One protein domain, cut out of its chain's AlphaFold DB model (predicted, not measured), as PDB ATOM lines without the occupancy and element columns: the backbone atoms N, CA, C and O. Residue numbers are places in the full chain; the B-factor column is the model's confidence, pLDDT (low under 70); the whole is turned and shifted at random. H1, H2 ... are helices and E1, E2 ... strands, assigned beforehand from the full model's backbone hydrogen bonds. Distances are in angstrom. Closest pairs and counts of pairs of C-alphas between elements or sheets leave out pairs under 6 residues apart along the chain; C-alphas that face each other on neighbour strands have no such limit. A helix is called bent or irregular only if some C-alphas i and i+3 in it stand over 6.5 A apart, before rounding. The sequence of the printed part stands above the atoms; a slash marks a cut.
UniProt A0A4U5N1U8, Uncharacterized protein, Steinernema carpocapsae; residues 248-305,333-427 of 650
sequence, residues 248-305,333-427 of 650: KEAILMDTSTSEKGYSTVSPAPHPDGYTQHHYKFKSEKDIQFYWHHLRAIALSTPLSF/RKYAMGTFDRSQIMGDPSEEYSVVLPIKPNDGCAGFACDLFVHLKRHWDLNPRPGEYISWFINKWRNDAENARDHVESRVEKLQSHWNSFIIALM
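Overview. This is residues 248 to 305 and 333 to 427 of the 650 residues of an uncharacterized protein of Steinernema carpocapsae (UniProt A0A4U5N1U8). Little regular structure: helix H1 is in the middle, with the hairpin of strands E1 and E2 on one side, H3 and the end of H2 on another, and long loops around. Residues 386 to 392, of which 387 to 392 belong to H2, stick out. The 153 printed residues, 53 in named elements, run E1 E2 H1 H2 H3 H4, the strands antiparallel: mostly helix, compact, radius of gyration of the C-alphas 16.5 A, spans 43 by 39 by 33 A.

Along the chain. E1, residues 249 to 253, begins at C-alpha (-19.562, 11.599, 84.206). E2 is 276 to 280; H1, 284 to 300, is 24.4 A long. H2, 387 to 403, 22.4 A, is irregular: C-alphas 389 and 392 are 7.7 A apart. H3 is 405 to 409; H4, 423 to 426, ends at (-9.296, 24.044, 55.148).

Arrangement. In the hairpin, N 250 and O 279 are 2.9 A apart, within hydrogen-bond range. The closest C-alphas of E2 and H1, Tyr 279 and Tyr 290, are 7.0 A apart. H1 touches H2, about perpendicular at 84 degrees, with residues 288 to 292 alone; C-alphas 292 and 401 are closest, 6.1 A. H1 touches H3 with residues 289 to 296 alone; C-alphas 293 and 408 are closest, 5.5 A. H4 is apart from H1, H2 and H3. O i to N i+4 pairs are all within range in H1 and H3, 11 of 13 in H2; H4 is too short.

Size, cuts and confidence. C-alphas 271 and 388 are farthest apart, 51.0 A. Residues 306 to 332 are not printed; the gap is 20.3 A. The links E1 to E2 and H3 to H4 are long. Residues 333 to 339 and 421 to 427 have pLDDT under 70.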
ATOM      1  N   LYS A 248     -23.482  10.679  82.945       94.56
ATOM      2  CA  LYS A 248     -23.286  12.063  83.421       94.56
ATOM      3  C   LYS A 248     -21.835  12.397  83.753       94.56
ATOM      4  O   LYS A 248     -21.500  13.572  83.882       94.56
ATOM      5  N   GLU A 249     -20.973  11.397  83.894       95.62
ATOM      6  CA  GLU A 249     -19.562  11.599  84.206       95.62
ATOM      7  C   GLU A 249     -18.659  10.720  83.335       95.62
ATOM      8  O   GLU A 249     -19.033   9.616  82.936       95.62
ATOM      9  N   ALA A 250     -17.450  11.210  83.060       95.94
ATOM     10  CA  ALA A 250     -16.431  10.508  82.285       95.94
ATOM     11  C   ALA A 250     -15.029  10.762  82.849       95.94
ATOM     12  O   ALA A 250     -14.781  11.767  83.518       95.94
ATOM     13  N   ILE A 251     -14.093   9.862  82.549       95.19
ATOM     14  CA  ILE A 251     -12.692   9.977  82.965       95.19
ATOM     15  C   ILE A 251     -11.803   9.909  81.725       95.19
ATOM     16  O   ILE A 251     -11.959   9.018  80.892       95.19
ATOM     17  N   LEU A 252     -10.859  10.845  81.622       96.31
ATOM     18  CA  LEU A 252      -9.780  10.826  80.634       96.31
ATOM     19  C   LEU A 252      -8.441  10.672  81.342       96.31
ATOM     20  O   LEU A 252      -8.221  11.311  82.365       96.31
ATOM     21  N   MET A 253      -7.532   9.881  80.781       95.94
ATOM     22  CA  MET A 253      -6.144   9.830  81.249       95.94
ATOM     23  C   MET A 253      -5.254  10.629  80.297       95.94
ATOM     24  O   MET A 253      -5.324  10.417  79.089       95.94
ATOM     25  N   ASP A 254      -4.414  11.537  80.786       96.56
ATOM     26  CA  ASP A 254      -3.472  12.242  79.915       96.56
ATOM     27  C   ASP A 254      -2.303  11.325  79.546       96.56
ATOM     28  O   ASP A 254      -1.349  11.151  80.297       96.56
ATOM     29  N   THR A 255      -2.374  10.735  78.351       96.69
ATOM     30  CA  THR A 255      -1.318   9.874  77.802       96.69
ATOM     31  C   THR A 255      -0.308  10.637  76.937       96.69
ATOM     32  O   THR A 255       0.469  10.017  76.207       96.69
ATOM     33  N   SER A 256      -0.311  11.976  76.942       95.00
ATOM     34  CA  SER A 256       0.572  12.798  76.097       95.00
ATOM     35  C   SER A 256       2.064  12.580  76.379       95.00
ATOM     36  O   SER A 256       2.884  12.681  75.464       95.00
ATOM     37  N   THR A 257       2.419  12.195  77.607       94.12
ATOM     38  CA  THR A 257       3.796  11.904  78.034       94.12
ATOM     39  C   THR A 257       4.292  10.502  77.703       94.12
ATOM     40  O   THR A 257       5.465  10.209  77.931       94.12
ATOM     41  N   SER A 258       3.446   9.652  77.117       93.69
ATOM     42  CA  SER A 258       3.836   8.298  76.727       93.69
ATOM     43  C   SER A 258       5.022   8.282  75.752       93.69
ATOM     44  O   SER A 258       5.244   9.217  74.976       93.69
ATOM     45  N   GLU A 259       5.792   7.196  75.760       89.38
ATOM     46  CA  GLU A 259       6.834   6.962  74.768       89.38
ATOM     47  C   GLU A 259       6.263   6.619  73.384       89.38
ATOM     48  O   GLU A 259       5.074   6.353  73.191       89.38
ATOM     49  N   LYS A 260       7.140   6.610  72.373       87.12
ATOM     50  CA  LYS A 260       6.741   6.296  70.999       87.12
ATOM     51  C   LYS A 260       6.314   4.837  70.862       87.12
ATOM     52  O   LYS A 260       7.151   3.937  70.884       87.12
ATOM     53  N   GLY A 261       5.028   4.624  70.604       81.50
ATOM     54  CA  GLY A 261       4.436   3.300  70.416       81.50
ATOM     55  C   GLY A 261       3.657   3.165  69.110       81.50
ATOM     56  O   GLY A 261       3.523   4.110  68.329       81.50
ATOM     57  N   TYR A 262       3.123   1.967  68.862       83.69
ATOM     58  CA  TYR A 262       2.204   1.743  67.745       83.69
ATOM     59  C   TYR A 262       0.761   2.075  68.136       83.69
ATOM     60  O   TYR A 262       0.182   2.994  67.567       83.69
ATOM     61  N   SER A 263       0.204   1.353  69.110       85.19
ATOM     62  CA  SER A 263      -1.188   1.501  69.568       85.19
ATOM     63  C   SER A 263      -1.358   1.509  71.085       85.19
ATOM     64  O   SER A 263      -2.368   2.018  71.565       85.19
ATOM     65  N   THR A 264      -0.381   0.963  71.804       91.12
ATOM     66  CA  THR A 264      -0.368   0.809  73.259       91.12
ATOM     67  C   THR A 264       0.550   1.859  73.869       91.12
ATOM     68  O   THR A 264       1.629   2.113  73.323       91.12
ATOM     69  N   VAL A 265       0.119   2.473  74.967       93.06
ATOM     70  CA  VAL A 265       0.922   3.449  75.709       93.06
ATOM     71  C   VAL A 265       1.988   2.736  76.538       93.06
ATOM     72  O   VAL A 265       1.782   1.630  77.034       93.06
ATOM     73  N   SER A 266       3.150   3.364  76.681       90.69
ATOM     74  CA  SER A 266       4.166   2.937  77.646       90.69
ATOM     75  C   SER A 266       3.624   2.999  79.083       90.69
ATOM     76  O   SER A 266       2.642   3.705  79.334       90.69
ATOM     77  N   PRO A 267       4.276   2.337  80.052       88.25
ATOM     78  CA  PRO A 267       4.077   2.656  81.462       88.25
ATOM     79  C   PRO A 267       4.222   4.164  81.705       88.25
ATOM     80  O   PRO A 267       4.975   4.840  80.993       88.25
ATOM     81  N   ALA A 268       3.469   4.681  82.673       85.94
ATOM     82  CA  ALA A 268       3.539   6.090  83.025       85.94
ATOM     83  C   ALA A 268       4.954   6.442  83.516       85.94
ATOM     84  O   ALA A 268       5.570   5.640  84.222       85.94
ATOM     85  N   PRO A 269       5.475   7.629  83.167       79.81
ATOM     86  CA  PRO A 269       6.790   8.069  83.626       79.81
ATOM     87  C   PRO A 269       6.817   8.386  85.131       79.81
ATOM     88  O   PRO A 269       7.892   8.416  85.728       79.81
ATOM     89  N   HIS A 270       5.651   8.608  85.745       80.06
ATOM     90  CA  HIS A 270       5.494   8.932  87.160       80.06
ATOM     91  C   HIS A 270       4.963   7.735  87.966       80.06
ATOM     92  O   HIS A 270       4.165   6.953  87.441       80.06
ATOM     93  N   PRO A 271       5.358   7.601  89.248       80.81
ATOM     94  CA  PRO A 271       4.899   6.514  90.117       80.81
ATOM     95  C   PRO A 271       3.378   6.527  90.351       80.81
ATOM     96  O   PRO A 271       2.793   5.466  90.546       80.81
ATOM     97  N   ASP A 272       2.739   7.696  90.250       82.00
ATOM     98  CA  ASP A 272       1.294   7.876  90.456       82.00
ATOM     99  C   ASP A 272       0.442   7.518  89.220       82.00
ATOM    100  O   ASP A 272      -0.785   7.615  89.246       82.00
ATOM    101  N   GLY A 273       1.072   7.076  88.126       88.69
ATOM    102  CA  GLY A 273       0.389   6.781  86.870       88.69
ATOM    103  C   GLY A 273       0.220   8.007  85.965       88.69
ATOM    104  O   GLY A 273       0.870   9.034  86.140       88.69
ATOM    105  N   TYR A 274      -0.630   7.873  84.944       93.81
ATOM    106  CA  TYR A 274      -1.017   8.995  84.084       93.81
ATOM    107  C   TYR A 274      -2.055   9.874  84.792       93.81
ATOM    108  O   TYR A 274      -2.971   9.353  85.432       93.81
ATOM    109  N   THR A 275      -1.951  11.195  84.626       94.94
ATOM    110  CA  THR A 275      -2.889  12.169  85.202       94.94
ATOM    111  C   THR A 275      -4.324  11.867  84.774       94.94
ATOM    112  O   THR A 275      -4.607  11.745  83.582       94.94
ATOM    113  N   GLN A 276      -5.244  11.760  85.733       95.00
ATOM    114  CA  GLN A 276      -6.661  11.517  85.457       95.00
ATOM    115  C   GLN A 276      -7.463  12.818  85.523       95.00
ATOM    116  O   GLN A 276      -7.374  13.587  86.479       95.00
ATOM    117  N   HIS A 277      -8.296  13.049  84.515       95.44
ATOM    118  CA  HIS A 277      -9.210  14.177  84.438       95.44
ATOM    119  C   HIS A 277     -10.648  13.682  84.529       95.44
ATOM    120  O   HIS A 277     -11.153  13.022  83.619       95.44
ATOM    121  N   HIS A 278     -11.314  14.051  85.618       95.88
ATOM    122  CA  HIS A 278     -12.720  13.748  85.848       95.88
ATOM    123  C   HIS A 278     -13.600  14.836  85.231       95.88
ATOM    124  O   HIS A 278     -13.391  16.030  85.462       95.88
ATOM    125  N   TYR A 279     -14.591  14.411  84.458       96.00
ATOM    126  CA  TYR A 279     -15.589  15.259  83.826       96.00
ATOM    127  C   TYR A 279     -16.956  14.964  84.419       96.00
ATOM    128  O   TYR A 279     -17.372  13.811  84.445       96.00
ATOM    129  N   LYS A 280     -17.658  16.014  84.851       96.44
ATOM    130  CA  LYS A 280     -19.077  15.963  85.206       96.44
ATOM    131  C   LYS A 280     -19.841  16.819  84.211       96.44
ATOM    132  O   LYS A 280     -19.620  18.026  84.160       96.44
ATOM    133  N   PHE A 281     -20.705  16.201  83.422       95.38
ATOM    134  CA  PHE A 281     -21.500  16.878  82.410       95.38
ATOM    135  C   PHE A 281     -22.719  17.511  83.073       95.38
ATOM    136  O   PHE A 281     -23.631  16.806  83.512       95.38
ATOM    137  N   LYS A 282     -22.725  18.843  83.158       92.75
ATOM    138  CA  LYS A 282     -23.881  19.638  83.604       92.75
ATOM    139  C   LYS A 282     -24.540  20.378  82.444       92.75
ATOM    140  O   LYS A 282     -25.677  20.817  82.558       92.75
ATOM    141  N   SER A 283     -23.800  20.557  81.356       92.50
ATOM    142  CA  SER A 283     -24.209  21.294  80.173       92.50
ATOM    143  C   SER A 283     -23.563  20.712  78.916       92.50
ATOM    144  O   SER A 283     -22.545  20.021  78.978       92.50
ATOM    145  N   GLU A 284     -24.103  21.069  77.751       90.31
ATOM    146  CA  GLU A 284     -23.513  20.725  76.449       90.31
ATOM    147  C   GLU A 284     -22.070  21.246  76.303       90.31
ATOM    148  O   GLU A 284     -21.225  20.591  75.690       90.31
ATOM    149  N   LYS A 285     -21.742  22.379  76.942       93.12
ATOM    150  CA  LYS A 285     -20.383  22.944  76.945       93.12
ATOM    151  C   LYS A 285     -19.365  22.014  77.606       93.12
ATOM    152  O   LYS A 285     -18.241  21.894  77.125       93.12
ATOM    153  N   ASP A 286     -19.753  21.304  78.665       96.19
ATOM    154  CA  ASP A 286     -18.860  20.359  79.348       96.19
ATOM    155  C   ASP A 286     -18.499  19.175  78.437       96.19
ATOM    156  O   ASP A 286     -17.371  18.672  78.459       96.19
ATOM    157  N   ILE A 287     -19.444  18.757  77.592       96.12
ATOM    158  CA  ILE A 287     -19.244  17.700  76.593       96.12
ATOM    159  C   ILE A 287     -18.298  18.179  75.497       96.12
ATOM    160  O   ILE A 287     -17.384  17.447  75.107       96.12
ATOM    161  N   GLN A 288     -18.466  19.420  75.033       95.00
ATOM    162  CA  GLN A 288     -17.554  20.045  74.074       95.00
ATOM    163  C   GLN A 288     -16.127  20.100  74.646       95.00
ATOM    164  O   GLN A 288     -15.185  19.627  74.001       95.00
ATOM    165  N   PHE A 289     -15.954  20.557  75.892       96.56
ATOM    166  CA  PHE A 289     -14.653  20.554  76.570       96.56
ATOM    167  C   PHE A 289     -14.053  19.156  76.711       96.56
ATOM    168  O   PHE A 289     -12.847  18.992  76.516       96.56
ATOM    169  N   TYR A 290     -14.860  18.139  77.016       97.75
ATOM    170  CA  TYR A 290     -14.399  16.753  77.055       97.75
ATOM    171  C   TYR A 290     -13.848  16.296  75.701       97.75
ATOM    172  O   TYR A 290     -12.728  15.790  75.629       97.75
ATOM    173  N   TRP A 291     -14.587  16.507  74.608       97.56
ATOM    174  CA  TRP A 291     -14.173  16.032  73.286       97.56
ATOM    175  C   TRP A 291     -12.971  16.787  72.724       97.56
ATOM    176  O   TRP A 291     -12.093  16.162  72.123       97.56
ATOM    177  N   HIS A 292     -12.887  18.102  72.936       96.31
ATOM    178  CA  HIS A 292     -11.725  18.886  72.515       96.31
ATOM    179  C   HIS A 292     -10.481  18.571  73.355       96.31
ATOM    180  O   HIS A 292      -9.390  18.472  72.787       96.31
ATOM    181  N   HIS A 293     -10.632  18.301  74.656       97.38
ATOM    182  CA  HIS A 293      -9.529  17.819  75.489       97.38
ATOM    183  C   HIS A 293      -9.074  16.418  75.082       97.38
ATOM    184  O   HIS A 293      -7.882  16.199  74.864       97.38
ATOM    185  N   LEU A 294     -10.008  15.491  74.855       97.69
ATOM    186  CA  LEU A 294      -9.677  14.166  74.340       97.69
ATOM    187  C   LEU A 294      -8.954  14.252  72.989       97.69
ATOM    188  O   LEU A 294      -7.969  13.548  72.770       97.69
ATOM    189  N   ARG A 295      -9.405  15.127  72.084       95.75
ATOM    190  CA  ARG A 295      -8.739  15.373  70.798       95.75
ATOM    191  C   ARG A 295      -7.306  15.859  70.994       95.75
ATOM    192  O   ARG A 295      -6.412  15.415  70.275       95.75
ATOM    193  N   ALA A 296      -7.084  16.757  71.947       96.00
ATOM    194  CA  ALA A 296      -5.764  17.288  72.248       96.00
ATOM    195  C   ALA A 296      -4.819  16.217  72.802       96.00
ATOM    196  O   ALA A 296      -3.713  16.078  72.276       96.00
ATOM    197  N   ILE A 297      -5.276  15.404  73.763       97.31
ATOM    198  CA  ILE A 297      -4.531  14.240  74.267       97.31
ATOM    199  C   ILE A 297      -4.228  13.296  73.098       97.31
ATOM    200  O   ILE A 297      -3.070  12.982  72.840       97.31
ATOM    201  N   ALA A 298      -5.242  12.922  72.312       95.88
ATOM    202  CA  ALA A 298      -5.108  11.958  71.223       95.88
ATOM    203  C   ALA A 298      -4.118  12.369  70.129       95.88
ATOM    204  O   ALA A 298      -3.391  11.520  69.615       95.88
ATOM    205  N   LEU A 299      -4.082  13.653  69.771       92.75
ATOM    206  CA  LEU A 299      -3.142  14.182  68.781       92.75
ATOM    207  C   LEU A 299      -1.755  14.485  69.363       92.75
ATOM    208  O   LEU A 299      -0.828  14.738  68.590       92.75
ATOM    209  N   SER A 300      -1.620  14.458  70.689       94.56
ATOM    210  CA  SER A 300      -0.364  14.718  71.392       94.56
ATOM    211  C   SER A 300       0.338  13.451  71.873       94.56
ATOM    212  O   SER A 300       1.566  13.411  71.917       94.56
ATOM    213  N   THR A 301      -0.418  12.391  72.162       94.88
ATOM    214  CA  THR A 301       0.094  11.065  72.517       94.88
ATOM    215  C   THR A 301       0.865  10.457  71.333       94.88
ATOM    216  O   THR A 301       0.275  10.214  70.272       94.88
ATOM    217  N   PRO A 302       2.180  10.188  71.462       89.81
ATOM    218  CA  PRO A 302       3.042   9.841  70.334       89.81
ATOM    219  C   PRO A 302       2.931   8.358  69.940       89.81
ATOM    220  O   PRO A 302       3.897   7.600  69.984       89.81
ATOM    221  N   LEU A 303       1.753   7.943  69.490       87.00
ATOM    222  CA  LEU A 303       1.496   6.611  68.936       87.00
ATOM    223  C   LEU A 303       1.578   6.623  67.395       87.00
ATOM    224  O   LEU A 303       1.898   7.641  66.787       87.00
ATOM    225  N   SER A 304       1.300   5.493  66.733       83.25
ATOM    226  CA  SER A 304       1.448   5.263  65.277       83.25
ATOM    227  C   SER A 304       2.867   5.086  64.730       83.25
ATOM    228  O   SER A 304       3.061   5.053  63.508       83.25
ATOM    229  N   PHE A 305       3.868   4.898  65.586       76.56
ATOM    230  CA  PHE A 305       5.226   4.590  65.147       76.56
ATOM    231  C   PHE A 305       5.382   3.080  64.945       76.56
ATOM    232  O   PHE A 305       5.176   2.279  65.853       76.56
ATOM    233  N   ARG A 333     -10.470  -5.831  63.397       52.97
ATOM    234  CA  ARG A 333     -11.890  -6.103  63.132       52.97
ATOM    235  C   ARG A 333     -12.741  -6.200  64.390       52.97
ATOM    236  O   ARG A 333     -13.956  -6.190  64.256       52.97
ATOM    237  N   LYS A 334     -12.144  -6.227  65.585       60.75
ATOM    238  CA  LYS A 334     -12.864  -6.382  66.859       60.75
ATOM    239  C   LYS A 334     -13.998  -5.363  67.008       60.75
ATOM    240  O   LYS A 334     -15.104  -5.730  67.378       60.75
ATOM    241  N   TYR A 335     -13.761  -4.120  66.587       57.75
ATOM    242  CA  TYR A 335     -14.759  -3.042  66.600       57.75
ATOM    243  C   TYR A 335     -15.349  -2.724  65.220       57.75
ATOM    244  O   TYR A 335     -15.994  -1.695  65.061       57.75
ATOM    245  N   ALA A 336     -15.149  -3.565  64.203       56.53
ATOM    246  CA  ALA A 336     -15.850  -3.402  62.937       56.53
ATOM    247  C   ALA A 336     -17.282  -3.934  63.105       56.53
ATOM    248  O   ALA A 336     -17.486  -5.132  63.224       56.53
ATOM    249  N   MET A 337     -18.281  -3.045  63.117       58.66
ATOM    250  CA  MET A 337     -19.710  -3.407  63.169       58.66
ATOM    251  C   MET A 337     -20.200  -4.093  64.463       58.66
ATOM    252  O   MET A 337     -21.097  -4.930  64.417       58.66
ATOM    253  N   GLY A 338     -19.670  -3.721  65.635       55.97
ATOM    254  CA  GLY A 338     -20.262  -4.141  66.920       55.97
ATOM    255  C   GLY A 338     -20.104  -5.631  67.248       55.97
ATOM    256  O   GLY A 338     -20.916  -6.181  67.993       55.97
ATOM    257  N   THR A 339     -19.070  -6.259  66.682       61.69
ATOM    258  CA  THR A 339     -18.678  -7.666  66.869       61.69
ATOM    259  C   THR A 339     -17.736  -7.885  68.058       61.69
ATOM    260  O   THR A 339     -17.104  -8.936  68.153       61.69
ATOM    261  N   PHE A 340     -17.581  -6.892  68.935       71.25
ATOM    262  CA  PHE A 340     -16.788  -7.031  70.153       71.25
ATOM    263  C   PHE A 340     -17.645  -7.608  71.277       71.25
ATOM    264  O   PHE A 340     -18.873  -7.495  71.254       71.25
ATOM    265  N   ASP A 341     -16.984  -8.222  72.255       77.25
ATOM    266  CA  ASP A 341     -17.647  -8.703  73.461       77.25
ATOM    267  C   ASP A 341     -18.371  -7.546  74.163       77.25
ATOM    268  O   ASP A 341     -17.754  -6.558  74.569       77.25
ATOM    269  N   ARG A 342     -19.696  -7.673  74.273       85.50
ATOM    270  CA  ARG A 342     -20.563  -6.639  74.837       85.50
ATOM    271  C   ARG A 342     -20.705  -6.752  76.355       85.50
ATOM    272  O   ARG A 342     -21.291  -5.859  76.953       85.50
ATOM    273  N   SER A 343     -20.159  -7.796  76.984       86.44
ATOM    274  CA  SER A 343     -20.275  -8.032  78.431       86.44
ATOM    275  C   SER A 343     -19.890  -6.801  79.265       86.44
ATOM    276  O   SER A 343     -20.626  -6.396  80.159       86.44
ATOM    277  N   GLN A 344     -18.787  -6.138  78.905       87.25
ATOM    278  CA  GLN A 344     -18.244  -4.987  79.631       87.25
ATOM    279  C   GLN A 344     -19.016  -3.681  79.427       87.25
ATOM    280  O   GLN A 344     -18.754  -2.730  80.160       87.25
ATOM    281  N   ILE A 345     -19.932  -3.616  78.456       91.31
ATOM    282  CA  ILE A 345     -20.739  -2.420  78.172       91.31
ATOM    283  C   ILE A 345     -22.203  -2.569  78.591       91.31
ATOM    284  O   ILE A 345     -22.952  -1.597  78.488       91.31
ATOM    285  N   MET A 346     -22.614  -3.750  79.061       92.31
ATOM    286  CA  MET A 346     -23.969  -3.943  79.571       92.31
ATOM    287  C   MET A 346     -24.181  -3.176  80.886       92.31
ATOM    288  O   MET A 346     -23.224  -2.977  81.640       92.31
ATOM    289  N   GLY A 347     -25.415  -2.738  81.138       89.44
ATOM    290  CA  GLY A 347     -25.854  -2.114  82.389       89.44
ATOM    291  C   GLY A 347     -27.319  -2.433  82.710       89.44
ATOM    292  O   GLY A 347     -28.149  -2.502  81.805       89.44
ATOM    293  N   ASP A 348     -27.617  -2.645  83.986       87.88
ATOM    294  CA  ASP A 348     -28.956  -2.864  84.529       87.88
ATOM    295  C   ASP A 348     -29.664  -1.511  84.759       87.88
ATOM    296  O   ASP A 348     -29.120  -0.641  85.440       87.88
ATOM    297  N   PRO A 349     -30.872  -1.291  84.212       86.12
ATOM    298  CA  PRO A 349     -31.653  -0.075  84.453       86.12
ATOM    299  C   PRO A 349     -32.020   0.188  85.914       86.12
ATOM    300  O   PRO A 349     -32.318   1.333  86.257       86.12
ATOM    301  N   SER A 350     -32.014  -0.858  86.740       86.12
ATOM    302  CA  SER A 350     -32.304  -0.795  88.174       86.12
ATOM    303  C   SER A 350     -31.137  -0.217  88.978       86.12
ATOM    304  O   SER A 350     -31.328   0.200  90.119       86.12
ATOM    305  N   GLU A 351     -29.930  -0.203  88.405       87.25
ATOM    306  CA  GLU A 351     -28.739   0.380  89.015       87.25
ATOM    307  C   GLU A 351     -28.620   1.874  88.685       87.25
ATOM    308  O   GLU A 351     -28.973   2.341  87.597       87.25
ATOM    309  N   GLU A 352     -28.066   2.633  89.629       86.50
ATOM    310  CA  GLU A 352     -27.713   4.032  89.413       86.50
ATOM    311  C   GLU A 352     -26.261   4.132  88.927       86.50
ATOM    312  O   GLU A 352     -25.331   3.624  89.557       86.50
ATOM    313  N   TYR A 353     -26.059   4.805  87.797       85.00
ATOM    314  CA  TYR A 353     -24.737   5.007  87.208       85.00
ATOM    315  C   TYR A 353     -24.355   6.477  87.319       85.00
ATOM    316  O   TYR A 353     -24.952   7.324  86.665       85.00
ATOM    317  N   SER A 354     -23.319   6.795  88.095       76.81
ATOM    318  CA  SER A 354     -22.730   8.142  88.074       76.81
ATOM    319  C   SER A 354     -21.600   8.226  87.047       76.81
ATOM    320  O   SER A 354     -21.635   9.055  86.140       76.81
ATOM    321  N   VAL A 355     -20.627   7.317  87.151       88.00
ATOM    322  CA  VAL A 355     -19.461   7.219  86.263       88.00
ATOM    323  C   VAL A 355     -19.507   5.885  85.539       88.00
ATOM    324  O   VAL A 355     -19.677   4.835  86.162       88.00
ATOM    325  N   VAL A 356     -19.283   5.909  84.230       90.81
ATOM    326  CA  VAL A 356     -19.096   4.695  83.441       90.81
ATOM    327  C   VAL A 356     -17.633   4.605  83.013       90.81
ATOM    328  O   VAL A 356     -17.073   5.524  82.426       90.81
ATOM    329  N   LEU A 357     -16.978   3.491  83.346       92.06
ATOM    330  CA  LEU A 357     -15.585   3.279  82.962       92.06
ATOM    331  C   LEU A 357     -15.481   2.762  81.521       92.06
ATOM    332  O   LEU A 357     -16.313   1.942  81.115       92.06
ATOM    333  N   PRO A 358     -14.451   3.183  80.764       93.25
ATOM    334  CA  PRO A 358     -14.149   2.589  79.472       93.25
ATOM    335  C   PRO A 358     -13.841   1.097  79.574       93.25
ATOM    336  O   PRO A 358     -13.481   0.577  80.635       93.25
ATOM    337  N   ILE A 359     -13.949   0.406  78.442       91.12
ATOM    338  CA  ILE A 359     -13.650  -1.026  78.388       91.12
ATOM    339  C   ILE A 359     -12.160  -1.289  78.611       91.12
ATOM    340  O   ILE A 359     -11.287  -0.651  78.013       91.12
ATOM    341  N   LYS A 360     -11.883  -2.308  79.421       89.44
ATOM    342  CA  LYS A 360     -10.526  -2.782  79.701       89.44
ATOM    343  C   LYS A 360      -9.877  -3.316  78.413       89.44
ATOM    344  O   LYS A 360     -10.587  -3.809  77.530       89.44
ATOM    345  N   PRO A 361      -8.537  -3.263  78.275       89.75
ATOM    346  CA  PRO A 361      -7.522  -3.120  79.333       89.75
ATOM    347  C   PRO A 361      -7.008  -1.698  79.628       89.75
ATOM    348  O   PRO A 361      -6.108  -1.572  80.448       89.75
ATOM    349  N   ASN A 362      -7.564  -0.641  79.023       91.69
ATOM    350  CA  ASN A 362      -7.140   0.759  79.245       91.69
ATOM    351  C   ASN A 362      -5.659   1.042  78.909       91.69
ATOM    352  O   ASN A 362      -5.040   1.945  79.465       91.69
ATOM    353  N   ASP A 363      -5.089   0.264  77.990       92.38
ATOM    354  CA  ASP A 363      -3.677   0.282  77.594       92.38
ATOM    355  C   ASP A 363      -3.397   1.159  76.359       92.38
ATOM    356  O   ASP A 363      -2.294   1.179  75.816       92.38
ATOM    357  N   GLY A 364      -4.408   1.859  75.863       92.69
ATOM    358  CA  GLY A 364      -4.349   2.734  74.707       92.69
ATOM    359  C   GLY A 364      -4.403   4.212  75.071       92.69
ATOM    360  O   GLY A 364      -4.334   4.638  76.221       92.69
ATOM    361  N   CYS A 365      -4.533   5.018  74.024       95.25
ATOM    362  CA  CYS A 365      -4.625   6.467  74.136       95.25
ATOM    363  C   CYS A 365      -5.787   6.907  75.034       95.25
ATOM    364  O   CYS A 365      -6.897   6.390  74.907       95.25
ATOM    365  N   ALA A 366      -5.533   7.924  75.855       96.38
ATOM    366  CA  ALA A 366      -6.485   8.541  76.770       96.38
ATOM    367  C   ALA A 366      -7.103   7.605  77.827       96.38
ATOM    368  O   ALA A 366      -8.119   7.939  78.435       96.38
ATOM    369  N   GLY A 367      -6.497   6.433  78.045       94.50
ATOM    370  CA  GLY A 367      -7.020   5.413  78.950       94.50
ATOM    371  C   GLY A 367      -8.088   4.505  78.359       94.50
ATOM    372  O   GLY A 367      -8.757   3.782  79.091       94.50
ATOM    373  N   PHE A 368      -8.235   4.510  77.037       95.31
ATOM    374  CA  PHE A 368      -9.090   3.575  76.315       95.31
ATOM    375  C   PHE A 368      -8.330   2.312  75.915       95.31
ATOM    376  O   PHE A 368      -7.106   2.299  75.902       95.31
ATOM    377  N   ALA A 369      -9.031   1.253  75.513       91.25
ATOM    378  CA  ALA A 369      -8.389   0.082  74.914       91.25
ATOM    379  C   ALA A 369      -7.606   0.442  73.630       91.25
ATOM    380  O   ALA A 369      -8.109   1.167  72.760       91.25
ATOM    381  N   CYS A 370      -6.398  -0.106  73.464       88.69
ATOM    382  CA  CYS A 370      -5.523   0.166  72.315       88.69
ATOM    383  C   CYS A 370      -6.170  -0.158  70.952       88.69
ATOM    384  O   CYS A 370      -5.982   0.576  69.975       88.69
ATOM    385  N   ASP A 371      -7.021  -1.186  70.911       85.00
ATOM    386  CA  ASP A 371      -7.779  -1.639  69.740       85.00
ATOM    387  C   ASP A 371      -8.792  -0.593  69.205       85.00
ATOM    388  O   ASP A 371      -9.308  -0.727  68.092       85.00
ATOM    389  N   LEU A 372      -9.106   0.460  69.973       88.19
ATOM    390  CA  LEU A 372     -10.023   1.529  69.548       88.19
ATOM    391  C   LEU A 372      -9.339   2.576  68.654       88.19
ATOM    392  O   LEU A 372     -10.035   3.335  67.962       88.19
ATOM    393  N   PHE A 373      -7.999   2.592  68.646       90.31
ATOM    394  CA  PHE A 373      -7.146   3.443  67.811       90.31
ATOM    395  C   PHE A 373      -7.503   4.941  67.862       90.31
ATOM    396  O   PHE A 373      -7.523   5.632  66.838       90.31
ATOM    397  N   VAL A 374      -7.802   5.460  69.055       93.19
ATOM    398  CA  VAL A 374      -8.249   6.854  69.251       93.19
ATOM    399  C   VAL A 374      -7.183   7.880  68.841       93.19
ATOM    400  O   VAL A 374      -7.524   8.922  68.294       93.19
ATOM    401  N   HIS A 375      -5.897   7.555  68.988       92.31
ATOM    402  CA  HIS A 375      -4.761   8.427  68.649       92.31
ATOM    403  C   HIS A 375      -4.592   8.720  67.142       92.31
ATOM    404  O   HIS A 375      -3.776   9.550  66.743       92.31
ATOM    405  N   LEU A 376      -5.305   8.019  66.253       89.38
ATOM    406  CA  LEU A 376      -5.107   8.184  64.812       89.38
ATOM    407  C   LEU A 376      -5.694   9.507  64.320       89.38
ATOM    408  O   LEU A 376      -6.909   9.688  64.317       89.38
ATOM    409  N   LYS A 377      -4.834  10.384  63.787       87.69
ATOM    410  CA  LYS A 377      -5.214  11.713  63.274       87.69
ATOM    411  C   LYS A 377      -6.423  11.701  62.329       87.69
ATOM    412  O   LYS A 377      -7.345  12.487  62.510       87.69
ATOM    413  N   ARG A 378      -6.487  10.735  61.406       85.38
ATOM    414  CA  ARG A 378      -7.609  10.573  60.458       85.38
ATOM    415  C   ARG A 378      -8.986  10.390  61.114       85.38
ATOM    416  O   ARG A 378      -9.996  10.482  60.429       85.38
ATOM    417  N   HIS A 379      -9.044  10.034  62.399       91.38
ATOM    418  CA  HIS A 379     -10.306   9.911  63.127       91.38
ATOM    419  C   HIS A 379     -10.823  11.253  63.665       91.38
ATOM    420  O   HIS A 379     -11.954  11.287  64.143       91.38
ATOM    421  N   TRP A 380     -10.010  12.309  63.581       91.38
ATOM    422  CA  TRP A 380     -10.267  13.651  64.101       91.38
ATOM    423  C   TRP A 380     -10.279  14.734  63.018       91.38
ATOM    424  O   TRP A 380     -10.637  15.874  63.309       91.38
ATOM    425  N   ASP A 381      -9.851  14.405  61.798       84.12
ATOM    426  CA  ASP A 381      -9.890  15.326  60.666       84.12
ATOM    427  C   ASP A 381     -11.357  15.603  60.279       84.12
ATOM    428  O   ASP A 381     -12.168  14.674  60.172       84.12
ATOM    429  N   LEU A 382     -11.698  16.882  60.097       86.62
ATOM    430  CA  LEU A 382     -13.016  17.317  59.632       86.62
ATOM    431  C   LEU A 382     -13.115  17.173  58.113       86.62
ATOM    432  O   LEU A 382     -12.154  17.454  57.394       86.62
ATOM    433  N   ASN A 383     -14.293  16.804  57.626       84.81
ATOM    434  CA  ASN A 383     -14.635  16.882  56.211       84.81
ATOM    435  C   ASN A 383     -15.435  18.173  55.971       84.81
ATOM    436  O   ASN A 383     -16.586  18.220  56.387       84.81
ATOM    437  N   PRO A 384     -14.887  19.223  55.336       78.38
ATOM    438  CA  PRO A 384     -15.585  20.502  55.159       78.38
ATOM    439  C   PRO A 384     -16.466  20.559  53.899       78.38
ATOM    440  O   PRO A 384     -16.879  21.643  53.486       78.38
ATOM    441  N   ARG A 385     -16.698  19.433  53.210       74.56
ATOM    442  CA  ARG A 385     -17.340  19.414  51.888       74.56
ATOM    443  C   ARG A 385     -18.645  18.627  51.892       74.56
ATOM    444  O   ARG A 385     -18.619  17.498  52.356       74.56
ATOM    445  N   PRO A 386     -19.711  19.138  51.253       78.75
ATOM    446  CA  PRO A 386     -19.856  20.448  50.611       78.75
ATOM    447  C   PRO A 386     -20.160  21.545  51.645       78.75
ATOM    448  O   PRO A 386     -20.993  21.364  52.527       78.75
ATOM    449  N   GLY A 387     -19.492  22.696  51.531       72.12
ATOM    450  CA  GLY A 387     -19.601  23.774  52.526       72.12
ATOM    451  C   GLY A 387     -21.019  24.331  52.689       72.12
ATOM    452  O   GLY A 387     -21.379  24.766  53.777       72.12
ATOM    453  N   GLU A 388     -21.847  24.257  51.649       80.19
ATOM    454  CA  GLU A 388     -23.237  24.730  51.662       80.19
ATOM    455  C   GLU A 388     -24.095  24.025  52.723       80.19
ATOM    456  O   GLU A 388     -24.883  24.678  53.395       80.19
ATOM    457  N   TYR A 389     -23.889  22.721  52.951       86.19
ATOM    458  CA  TYR A 389     -24.711  21.944  53.891       86.19
ATOM    459  C   TYR A 389     -24.146  21.914  55.312       86.19
ATOM    460  O   TYR A 389     -24.890  21.737  56.275       86.19
ATOM    461  N   ILE A 390     -22.824  22.050  55.456       88.75
ATOM    462  CA  ILE A 390     -22.130  21.774  56.725       88.75
ATOM    463  C   ILE A 390     -21.275  22.932  57.247       88.75
ATOM    464  O   ILE A 390     -20.596  22.774  58.259       88.75
ATOM    465  N   SER A 391     -21.302  24.104  56.607       85.88
ATOM    466  CA  SER A 391     -20.599  25.304  57.093       85.88
ATOM    467  C   SER A 391     -20.976  25.665  58.529       85.88
ATOM    468  O   SER A 391     -20.092  25.999  59.316       85.88
ATOM    469  N   TRP A 392     -22.255  25.527  58.894       90.75
ATOM    470  CA  TRP A 392     -22.742  25.721  60.263       90.75
ATOM    471  C   TRP A 392     -21.988  24.833  61.263       90.75
ATOM    472  O   TRP A 392     -21.503  25.319  62.282       90.75
ATOM    473  N   PHE A 393     -21.799  23.551  60.931       92.94
ATOM    474  CA  PHE A 393     -21.119  22.582  61.786       92.94
ATOM    475  C   PHE A 393     -19.626  22.890  61.897       92.94
ATOM    476  O   PHE A 393     -19.067  22.855  62.990       92.94
ATOM    477  N   ILE A 394     -18.976  23.231  60.780       89.88
ATOM    478  CA  ILE A 394     -17.552  23.590  60.774       89.88
ATOM    479  C   ILE A 394     -17.305  24.852  61.611       89.88
ATOM    480  O   ILE A 394     -16.344  24.898  62.380       89.88
ATOM    481  N   ASN A 395     -18.182  25.852  61.499       88.31
ATOM    482  CA  ASN A 395     -18.103  27.074  62.296       88.31
ATOM    483  C   ASN A 395     -18.350  26.793  63.781       88.31
ATOM    484  O   ASN A 395     -17.569  27.255  64.611       88.31
ATOM    485  N   LYS A 396     -19.368  25.987  64.113       90.81
ATOM    486  CA  LYS A 396     -19.626  25.537  65.488       90.81
ATOM    487  C   LYS A 396     -18.398  24.839  66.071       90.81
ATOM    488  O   LYS A 396     -17.858  25.300  67.067       90.81
ATOM    489  N   TRP A 397     -17.892  23.801  65.405       91.25
ATOM    490  CA  TRP A 397     -16.729  23.037  65.869       91.25
ATOM    491  C   TRP A 397     -15.488  23.917  66.068       91.25
ATOM    492  O   TRP A 397     -14.700  23.695  66.986       91.25
ATOM    493  N   ARG A 398     -15.288  24.917  65.201       85.12
ATOM    494  CA  ARG A 398     -14.204  25.895  65.345       85.12
ATOM    495  C   ARG A 398     -14.378  26.743  66.603       85.12
ATOM    496  O   ARG A 398     -13.408  26.924  67.332       85.12
ATOM    497  N   ASN A 399     -15.577  27.267  66.831       89.06
ATOM    498  CA  ASN A 399     -15.865  28.088  68.002       89.06
ATOM    499  C   ASN A 399     -15.709  27.269  69.288       89.06
ATOM    500  O   ASN A 399     -15.057  27.726  70.221       89.06
ATOM    501  N   ASP A 400     -16.216  26.035  69.304       90.88
ATOM    502  CA  ASP A 400     -16.094  25.115  70.440       90.88
ATOM    503  C   ASP A 400     -14.620  24.803  70.750       90.88
ATOM    504  O   ASP A 400     -14.204  24.810  71.909       90.88
ATOM    505  N   ALA A 401     -13.795  24.611  69.716       88.81
ATOM    506  CA  ALA A 401     -12.365  24.377  69.874       88.81
ATOM    507  C   ALA A 401     -11.599  25.600  70.402       88.81
ATOM    508  O   ALA A 401     -10.671  25.427  71.192       88.81
ATOM    509  N   GLU A 402     -11.955  26.815  69.968       88.19
ATOM    510  CA  GLU A 402     -11.344  28.046  70.488       88.19
ATOM    511  C   GLU A 402     -11.770  28.291  71.938       88.19
ATOM    512  O   GLU A 402     -10.928  28.568  72.785       88.19
ATOM    513  N   ASN A 403     -13.048  28.078  72.259       90.56
ATOM    514  CA  ASN A 403     -13.557  28.177  73.628       90.56
ATOM    515  C   ASN A 403     -12.887  27.162  74.568       90.56
ATOM    516  O   ASN A 403     -12.676  27.443  75.745       90.56
ATOM    517  N   ALA A 404     -12.554  25.971  74.063       91.69
ATOM    518  CA  ALA A 404     -11.866  24.931  74.823       91.69
ATOM    519  C   ALA A 404     -10.352  25.156  74.946       91.69
ATOM    520  O   ALA A 404      -9.688  24.405  75.660       91.69
ATOM    521  N   ARG A 405      -9.777  26.137  74.243       89.94
ATOM    522  CA  ARG A 405      -8.328  26.275  74.082       89.94
ATOM    523  C   ARG A 405      -7.597  26.454  75.407       89.94
ATOM    524  O   ARG A 405      -6.719  25.651  75.705       89.94
ATOM    525  N   ASP A 406      -7.997  27.431  76.213       91.00
ATOM    526  CA  ASP A 406      -7.352  27.715  77.503       91.00
ATOM    527  C   ASP A 406      -7.488  26.528  78.474       91.00
ATOM    528  O   ASP A 406      -6.556  26.161  79.196       91.00
ATOM    529  N   HIS A 407      -8.647  25.861  78.440       91.31
ATOM    530  CA  HIS A 407      -8.912  24.648  79.218       91.31
ATOM    531  C   HIS A 407      -7.998  23.484  78.816       91.31
ATOM    532  O   HIS A 407      -7.578  22.702  79.665       91.31
ATOM    533  N   VAL A 408      -7.677  23.360  77.528       92.88
ATOM    534  CA  VAL A 408      -6.802  22.310  76.997       92.88
ATOM    535  C   VAL A 408      -5.329  22.625  77.243       92.88
ATOM    536  O   VAL A 408      -4.594  21.760  77.716       92.88
ATOM    537  N   GLU A 409      -4.897  23.851  76.937       92.12
ATOM    538  CA  GLU A 409      -3.502  24.290  77.070       92.12
ATOM    539  C   GLU A 409      -3.015  24.249  78.525       92.12
ATOM    540  O   GLU A 409      -1.836  24.008  78.763       92.12
ATOM    541  N   SER A 410      -3.920  24.405  79.496       93.12
ATOM    542  CA  SER A 410      -3.602  24.290  80.926       93.12
ATOM    543  C   SER A 410      -3.577  22.857  81.469       93.12
ATOM    544  O   SER A 410      -3.010  22.637  82.538       93.12
ATOM    545  N   ARG A 411      -4.199  21.884  80.784       94.12
ATOM    546  CA  ARG A 411      -4.389  20.517  81.310       94.12
ATOM    547  C   ARG A 411      -3.536  19.446  80.642       94.12
ATOM    548  O   ARG A 411      -3.192  18.486  81.320       94.12
ATOM    549  N   VAL A 412      -3.219  19.589  79.353       95.19
ATOM    550  CA  VAL A 412      -2.422  18.591  78.622       95.19
ATOM    551  C   VAL A 412      -0.936  18.833  78.859       95.19
ATOM    552  O   VAL A 412      -0.397  19.854  78.438       95.19
ATOM    553  N   GLU A 413      -0.254  17.862  79.458       92.69
ATOM    554  CA  GLU A 413       1.137  17.996  79.895       92.69
ATOM    555  C   GLU A 413       2.113  18.180  78.721       92.69
ATOM    556  O   GLU A 413       2.962  19.072  78.732       92.69
ATOM    557  N   LYS A 414       1.983  17.368  77.663       92.19
ATOM    558  CA  LYS A 414       2.849  17.430  76.472       92.19
ATOM    559  C   LYS A 414       2.068  17.741  75.202       92.19
ATOM    560  O   LYS A 414       2.012  16.939  74.266       92.19
ATOM    561  N   LEU A 415       1.479  18.927  75.151       92.38
ATOM    562  CA  LEU A 415       0.643  19.364  74.036       92.38
ATOM    563  C   LEU A 415       1.432  19.562  72.726       92.38
ATOM    564  O   LEU A 415       2.442  20.263  72.675       92.38
ATOM    565  N   GLN A 416       0.948  18.979  71.627       86.44
ATOM    566  CA  GLN A 416       1.493  19.229  70.288       86.44
ATOM    567  C   GLN A 416       0.857  20.471  69.659       86.44
ATOM    568  O   GLN A 416      -0.363  20.573  69.587       86.44
ATOM    569  N   SER A 417       1.663  21.374  69.094       73.50
ATOM    570  CA  SER A 417       1.200  22.659  68.527       73.50
ATOM    571  C   SER A 417       0.138  22.529  67.430       73.50
ATOM    572  O   SER A 417      -0.670  23.430  67.215       73.50
ATOM    573  N   HIS A 418       0.101  21.391  66.737       74.75
ATOM    574  CA  HIS A 418      -0.863  21.128  65.678       74.75
ATOM    575  C   HIS A 418      -2.159  20.468  66.160       74.75
ATOM    576  O   HIS A 418      -2.958  20.045  65.321       74.75
ATOM    577  N   TRP A 419      -2.384  20.335  67.474       79.88
ATOM    578  CA  TRP A 419      -3.630  19.771  67.989       79.88
ATOM    579  C   TRP A 419      -4.817  20.576  67.451       79.88
ATOM    580  O   TRP A 419      -5.696  19.992  66.830       79.88
ATOM    581  N   ASN A 420      -4.780  21.910  67.515       75.25
ATOM    582  CA  ASN A 420      -5.836  22.792  67.003       75.25
ATOM    583  C   ASN A 420      -5.623  23.249  65.542       75.25
ATOM    584  O   ASN A 420      -6.213  24.221  65.084       75.25
ATOM    585  N   SER A 421      -4.741  22.594  64.778       64.88
ATOM    586  CA  SER A 421      -4.464  23.013  63.397       64.88
ATOM    587  C   SER A 421      -5.591  22.625  62.436       64.88
ATOM    588  O   SER A 421      -5.684  21.478  61.997       64.88
ATOM    589  N   PHE A 422      -6.392  23.617  62.039       54.78
ATOM    590  CA  PHE A 422      -7.448  23.509  61.020       54.78
ATOM    591  C   PHE A 422      -6.943  23.640  59.579       54.78
ATOM    592  O   PHE A 422      -7.653  23.282  58.643       54.78
ATOM    593  N   ILE A 423      -5.717  24.138  59.374       40.53
ATOM    594  CA  ILE A 423      -5.183  24.454  58.036       40.53
ATOM    595  C   ILE A 423      -5.124  23.219  57.126       40.53
ATOM    596  O   ILE A 423      -5.321  23.338  55.924       40.53
ATOM    597  N   ILE A 424      -4.959  22.016  57.680       41.34
ATOM    598  CA  ILE A 424      -4.952  20.780  56.877       41.34
ATOM    599  C   ILE A 424      -6.376  20.355  56.462       41.34
ATOM    600  O   ILE A 424      -6.524  19.663  55.462       41.34
ATOM    601  N   ALA A 425      -7.412  20.799  57.183       38.59
ATOM    602  CA  ALA A 425      -8.812  20.573  56.827       38.59
ATOM    603  C   ALA A 425      -9.370  21.678  55.909       38.59
ATOM    604  O   ALA A 425     -10.224  21.397  55.081       38.59
ATOM    605  N   LEU A 426      -8.879  22.920  56.006       35.62
ATOM    606  CA  LEU A 426      -9.296  24.044  55.148       35.62
ATOM    607  C   LEU A 426      -8.525  24.138  53.829       35.62
ATOM    608  O   LEU A 426      -8.986  24.801  52.901       35.62
ATOM    609  N   MET A 427      -7.375  23.473  53.714       29.75
ATOM    610  CA  MET A 427      -6.767  23.219  52.416       29.75
ATOM    611  C   MET A 427      -7.353  21.922  51.872       29.75
ATOM    612  O   MET A 427      -7.166  20.862  52.472       29.75
TER     613      MET A 427